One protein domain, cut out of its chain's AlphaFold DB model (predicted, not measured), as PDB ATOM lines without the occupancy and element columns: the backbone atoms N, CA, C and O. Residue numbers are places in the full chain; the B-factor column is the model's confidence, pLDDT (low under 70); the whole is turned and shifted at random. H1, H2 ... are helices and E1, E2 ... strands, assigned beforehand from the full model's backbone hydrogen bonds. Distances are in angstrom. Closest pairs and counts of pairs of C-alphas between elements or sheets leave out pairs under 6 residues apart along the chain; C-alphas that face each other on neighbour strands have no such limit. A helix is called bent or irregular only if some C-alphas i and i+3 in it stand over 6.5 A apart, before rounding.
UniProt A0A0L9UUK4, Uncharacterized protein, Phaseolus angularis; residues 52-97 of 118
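What this domain is: This is residues 52 to 97 of the 118 residues of an uncharacterized protein of Phaseolus angularis (UniProt A0A0L9UUK4). A two-stranded hairpin, E1 and E2, makes one end of a long thin rod, and a single helix, H1, not bent, sticks out from it toward the other end, standing free along residues 76 to 87, which belong to H1, and residues 89 to 95, of which 89 to 94 belong to H1. The printed part has 46 residues, with two named strands and one named helix that follow along the chain as E1, E2, H1; the sheet E1 - E2 is antiparallel and the class is mixed, helices and strands. It is extended, with a radius of gyration of the C-alphas of 18.6 A and spans of 57 by 23 by 10 A.

Where its parts are: Find C-alpha 54 at (16.171, 201.069, 102.031); from there E1, residues 54 to 60, runs 19.5 A. E2, residues 66 to 72, runs 19.2 A. H1, residues 76 to 94, runs 26.9 A to C-alpha 94 at (-13.957, 180.059, 104.695).

How they stand to each other: E1 and E2 form a hairpin, antiparallel at 155 degrees between directions; the C-alphas of Ile 54 and Arg 72 face each other at 4.4 A. Look for N 55 and O 71, 2.7 A apart, and N 67 and O 59, 2.9 A apart, both within hydrogen-bond range. In H1 every O i to N i+4 pair is within that range. E1 and H1 are apart.

The domain as a whole: The C-alphas farthest apart, Gly 64 and Asp 97, are 57.3 A from each other. The printed part has no cut, and both links are tight. Confidence is under 70 at residues 52 to 56, 70 to 77 and 95 to 97.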
ATOM      1  N   SER A  52      15.876 204.343 107.246       53.97
ATOM      2  CA  SER A  52      14.778 204.246 106.271       53.97
ATOM      3  C   SER A  52      14.475 202.822 105.775       53.97
ATOM      4  O   SER A  52      13.463 202.625 105.101       53.97
ATOM      5  N   GLY A  53      15.291 201.816 106.117       57.97
ATOM      6  CA  GLY A  53      15.083 200.426 105.675       57.97
ATOM      7  C   GLY A  53      15.216 200.233 104.157       57.97
ATOM      8  O   GLY A  53      14.681 199.276 103.603       57.97
ATOM      9  N   ILE A  54      15.886 201.157 103.465       60.75
ATOM     10  CA  ILE A  54      16.171 201.069 102.031       60.75
ATOM     11  C   ILE A  54      17.633 200.650 101.873       60.75
ATOM     12  O   ILE A  54      18.534 201.323 102.367       60.75
ATOM     13  N   ARG A  55      17.865 199.535 101.183       64.44
ATOM     14  CA  ARG A  55      19.178 199.081 100.729       64.44
ATOM     15  C   ARG A  55      19.421 199.555  99.301       64.44
ATOM     16  O   ARG A  55      18.519 199.567  98.468       64.44
ATOM     17  N   GLN A  56      20.661 199.940  99.024       69.38
ATOM     18  CA  GLN A  56      21.110 200.300  97.684       69.38
ATOM     19  C   GLN A  56      22.044 199.199  97.181       69.38
ATOM     20  O   GLN A  56      23.054 198.909  97.820       69.38
ATOM     21  N   LEU A  57      21.701 198.579  96.056       72.31
ATOM     22  CA  LEU A  57      22.512 197.563  95.391       72.31
ATOM     23  C   LEU A  57      23.067 198.138  94.088       72.31
ATOM     24  O   LEU A  57      22.342 198.778  93.328       72.31
ATOM     25  N   ARG A  58      24.357 197.909  93.838       78.44
ATOM     26  CA  ARG A  58      25.015 198.253  92.573       78.44
ATOM     27  C   ARG A  58      25.157 196.987  91.741       78.44
ATOM     28  O   ARG A  58      25.739 196.019  92.221       78.44
ATOM     29  N   LEU A  59      24.623 197.002  90.525       77.31
ATOM     30  CA  LEU A  59      24.706 195.894  89.580       77.31
ATOM     31  C   LEU A  59      25.624 196.299  88.431       77.31
ATOM     32  O   LEU A  59      25.359 197.286  87.746       77.31
ATOM     33  N   LEU A  60      26.712 195.555  88.241       77.69
ATOM     34  CA  LEU A  60      27.597 195.738  87.098       77.69
ATOM     35  C   LEU A  60      27.012 194.999  85.893       77.69
ATOM     36  O   LEU A  60      26.701 193.812  85.973       77.69
ATOM     37  N   ARG A  61      26.855 195.716  84.786       74.12
ATOM     38  CA  ARG A  61      26.384 195.180  83.513       74.12
ATOM     39  C   ARG A  61      27.548 194.715  82.647       74.12
ATOM     40  O   ARG A  61      28.676 195.177  82.798       74.12
ATOM     41  N   GLU A  62      27.234 193.866  81.673       71.94
ATOM     42  CA  GLU A  62      28.193 193.349  80.686       71.94
ATOM     43  C   GLU A  62      28.840 194.454  79.836       71.94
ATOM     44  O   GLU A  62      29.994 194.331  79.439       71.94
ATOM     45  N   ASP A  63      28.141 195.570  79.608       82.25
ATOM     46  CA  ASP A  63      28.671 196.749  78.912       82.25
ATOM     47  C   ASP A  63      29.514 197.670  79.817       82.25
ATOM     48  O   ASP A  63      29.814 198.805  79.446       82.25
ATOM     49  N   GLY A  64      29.876 197.206  81.018       72.62
ATOM     50  CA  GLY A  64      30.679 197.944  81.996       72.62
ATOM     51  C   GLY A  64      29.923 199.069  82.708       72.62
ATOM     52  O   GLY A  64      30.519 199.815  83.487       72.62
ATOM     53  N   LYS A  65      28.615 199.215  82.463       75.12
ATOM     54  CA  LYS A  65      27.771 200.202  83.145       75.12
ATOM     55  C   LYS A  65      27.326 199.695  84.512       75.12
ATOM     56  O   LYS A  65      27.154 198.498  84.717       75.12
ATOM     57  N   VAL A  66      27.113 200.619  85.445       73.75
ATOM     58  CA  VAL A  66      26.617 200.306  86.790       73.75
ATOM     59  C   VAL A  66      25.192 200.811  86.931       73.75
ATOM     60  O   VAL A  66      24.954 202.016  86.858       73.75
ATOM     61  N   ASP A  67      24.272 199.892  87.200       75.06
ATOM     62  CA  ASP A  67      22.899 200.216  87.559       75.06
ATOM     63  C   ASP A  67      22.753 200.271  89.082       75.06
ATOM     64  O   ASP A  67      23.373 199.504  89.828       75.06
ATOM     65  N   MET A  68      21.913 201.190  89.555       72.56
ATOM     66  CA  MET A  68      21.592 201.338  90.970       72.56
ATOM     67  C   MET A  68      20.167 200.861  91.222       72.56
ATOM     68  O   MET A  68      19.213 201.422  90.685       72.56
ATOM     69  N   VAL A  69      20.023 199.844  92.067       72.19
ATOM     70  CA  VAL A  69      18.726 199.300  92.465       72.19
ATOM     71  C   VAL A  69      18.470 199.640  93.923       72.19
ATOM     72  O   VAL A  69      19.241 199.276  94.811       72.19
ATOM     73  N   LEU A  70      17.363 200.337  94.171       65.94
ATOM     74  CA  LEU A  70      16.868 200.600  95.516       65.94
ATOM     75  C   LEU A  70      15.942 199.454  95.920       65.94
ATOM     76  O   LEU A  70      14.862 199.292  95.355       65.94
ATOM     77  N   THR A  71      16.354 198.658  96.899       65.19
ATOM     78  CA  THR A  71      15.518 197.611  97.478       65.19
ATOM     79  C   THR A  71      15.056 198.050  98.854       65.19
ATOM     80  O   THR A  71      15.845 198.419  99.718       65.19
ATOM     81  N   ARG A  72      13.745 198.041  99.084       63.88
ATOM     82  CA  ARG A  72      13.221 198.248 100.430       63.88
ATOM     83  C   ARG A  72      13.289 196.920 101.160       63.88
ATOM     84  O   ARG A  72      12.626 195.967 100.755       63.88
ATOM     85  N   GLU A  73      14.059 196.864 102.235       63.75
ATOM     86  CA  GLU A  73      13.954 195.739 103.145       63.75
ATOM     87  C   GLU A  73      12.677 195.876 103.941       63.75
ATOM     88  O   GLU A  73      12.498 196.768 104.774       63.75
ATOM     89  N   GLU A  74      11.753 194.974 103.658       63.88
ATOM     90  CA  GLU A  74      10.716 194.694 104.616       63.88
ATOM     91  C   GLU A  74      11.316 193.871 105.758       63.88
ATOM     92  O   GLU A  74      11.971 192.856 105.518       63.88
ATOM     93  N   SER A  75      11.086 194.306 106.999       65.44
ATOM     94  CA  SER A  75      11.490 193.523 108.161       65.44
ATOM     95  C   SER A  75      10.735 192.193 108.188       65.44
ATOM     96  O   SER A  75       9.597 192.086 107.715       65.44
ATOM     97  N   PHE A  76      11.359 191.164 108.748       66.06
ATOM     98  CA  PHE A  76      10.753 189.840 108.836       66.06
ATOM     99  C   PHE A  76       9.396 189.883 109.562       66.06
ATOM    100  O   PHE A  76       8.444 189.234 109.133       66.06
ATOM    101  N   GLU A  77       9.262 190.748 110.571       66.44
ATOM    102  CA  GLU A  77       8.021 190.981 111.314       66.44
ATOM    103  C   GLU A  77       6.902 191.513 110.411       66.44
ATOM    104  O   GLU A  77       5.782 191.008 110.461       66.44
ATOM    105  N   LYS A  78       7.196 192.480 109.532       71.12
ATOM    106  CA  LYS A  78       6.208 193.028 108.586       71.12
ATOM    107  C   LYS A  78       5.781 191.998 107.544       71.12
ATOM    108  O   LYS A  78       4.608 191.938 107.169       71.12
ATOM    109  N   ARG A  79       6.715 191.150 107.103       73.44
ATOM    110  CA  ARG A  79       6.408 190.033 106.201       73.44
ATOM    111  C   ARG A  79       5.489 189.017 106.882       73.44
ATOM    112  O   ARG A  79       4.494 188.615 106.280       73.44
ATOM    113  N   ILE A  80       5.780 188.651 108.133       73.69
ATOM    114  CA  ILE A  80       4.924 187.775 108.946       73.69
ATOM    115  C   ILE A  80       3.538 188.395 109.130       73.69
ATOM    116  O   ILE A  80       2.536 187.716 108.924       73.69
ATOM    117  N   GLU A  81       3.459 189.682 109.471       74.81
ATOM    118  CA  GLU A  81       2.190 190.379 109.685       74.81
ATOM    119  C   GLU A  81       1.305 190.345 108.429       74.81
ATOM    120  O   GLU A  81       0.107 190.072 108.512       74.81
ATOM    121  N   ARG A  82       1.890 190.545 107.240       79.25
ATOM    122  CA  ARG A  82       1.158 190.425 105.971       79.25
ATOM    123  C   ARG A  82       0.646 189.012 105.716       79.25
ATOM    124  O   ARG A  82      -0.476 188.862 105.238       79.25
ATOM    125  N   VAL A  83       1.447 187.991 106.015       81.56
ATOM    126  CA  VAL A  83       1.023 186.590 105.873       81.56
ATOM    127  C   VAL A  83      -0.127 186.285 106.833       81.56
ATOM    128  O   VAL A  83      -1.147 185.764 106.391       81.56
ATOM    129  N   ARG A  84      -0.026 186.703 108.099       77.69
ATOM    130  CA  ARG A  84      -1.096 186.541 109.096       77.69
ATOM    131  C   ARG A  84      -2.399 187.209 108.664       77.69
ATOM    132  O   ARG A  84      -3.446 186.585 108.741       77.69
ATOM    133  N   LYS A  85      -2.344 188.436 108.134       85.19
ATOM    134  CA  LYS A  85      -3.538 189.125 107.608       85.19
ATOM    135  C   LYS A  85      -4.185 188.368 106.449       85.19
ATOM    136  O   LYS A  85      -5.405 188.296 106.383       85.19
ATOM    137  N   LYS A  86      -3.387 187.788 105.547       86.06
ATOM    138  CA  LYS A  86      -3.916 186.959 104.454       86.06
ATOM    139  C   LYS A  86      -4.588 185.693 104.978       86.06
ATOM    140  O   LYS A  86      -5.662 185.367 104.498       86.06
ATOM    141  N   ILE A  87      -3.978 185.029 105.960       80.12
ATOM    142  CA  ILE A  87      -4.561 183.851 106.613       80.12
ATOM    143  C   ILE A  87      -5.897 184.221 107.262       80.12
ATOM    144  O   ILE A  87      -6.896 183.597 106.935       80.12
ATOM    145  N   ALA A  88      -5.946 185.298 108.050       79.81
ATOM    146  CA  ALA A  88      -7.173 185.758 108.702       79.81
ATOM    147  C   ALA A  88      -8.300 186.079 107.703       79.81
ATOM    148  O   ALA A  88      -9.459 185.763 107.947       79.81
ATOM    149  N   ILE A  89      -7.975 186.677 106.548       82.88
ATOM    150  CA  ILE A  89      -8.955 186.908 105.474       82.88
ATOM    151  C   ILE A  89      -9.446 185.576 104.896       82.88
ATOM    152  O   ILE A  89     -10.645 185.406 104.694       82.88
ATOM    153  N   CYS A  90      -8.545 184.627 104.631       76.12
ATOM    154  CA  CYS A  90      -8.926 183.306 104.138       76.12
ATOM    155  C   CYS A  90      -9.808 182.548 105.141       76.12
ATOM    156  O   CYS A  90     -10.783 181.925 104.726       76.12
ATOM    157  N   GLU A  91      -9.496 182.617 106.434       79.62
ATOM    158  CA  GLU A  91     -10.282 182.006 107.514       79.62
ATOM    159  C   GLU A  91     -11.674 182.639 107.605       79.62
ATOM    160  O   GLU A  91     -12.673 181.922 107.586       79.62
ATOM    161  N   ALA A  92     -11.746 183.975 107.564       76.31
ATOM    162  CA  ALA A  92     -13.006 184.716 107.569       76.31
ATOM    163  C   ALA A  92     -13.892 184.401 106.352       76.31
ATOM    164  O   ALA A  92     -15.108 184.294 106.484       76.31
ATOM    165  N   ILE A  93     -13.299 184.229 105.163       76.94
ATOM    166  CA  ILE A  93     -14.034 183.832 103.951       76.94
ATOM    167  C   ILE A  93     -14.489 182.370 104.036       76.94
ATOM    168  O   ILE A  93     -15.568 182.034 103.555       76.94
ATOM    169  N   SER A  94     -13.676 181.498 104.633       71.12
ATOM    170  CA  SER A  94     -13.957 180.059 104.695       71.12
ATOM    171  C   SER A  94     -14.940 179.681 105.807       71.12
ATOM    172  O   SER A  94     -15.322 178.517 105.887       71.12
ATOM    173  N   GLY A  95     -15.342 180.629 106.665       63.09
ATOM    174  CA  GLY A  95     -16.227 180.364 107.806       63.09
ATOM    175  C   GLY A  95     -15.628 179.388 108.823       63.09
ATOM    176  O   GLY A  95     -16.366 178.749 109.568       63.09
ATOM    177  N   LEU A  96     -14.301 179.231 108.821       59.53
ATOM    178  CA  LEU A  96     -13.585 178.363 109.747       59.53
ATOM    179  C   LEU A  96     -13.182 179.201 110.961       59.53
ATOM    180  O   LEU A  96     -12.082 179.747 110.995       59.53
ATOM    181  N   ASP A  97     -14.085 179.315 111.936       54.41
ATOM    182  CA  ASP A  97     -13.718 179.754 113.284       54.41
ATOM    183  C   ASP A  97     -12.676 178.770 113.836       54.41
ATOM    184  O   ASP A  97     -12.908 177.566 113.977       54.41
TER     185      ASP A  97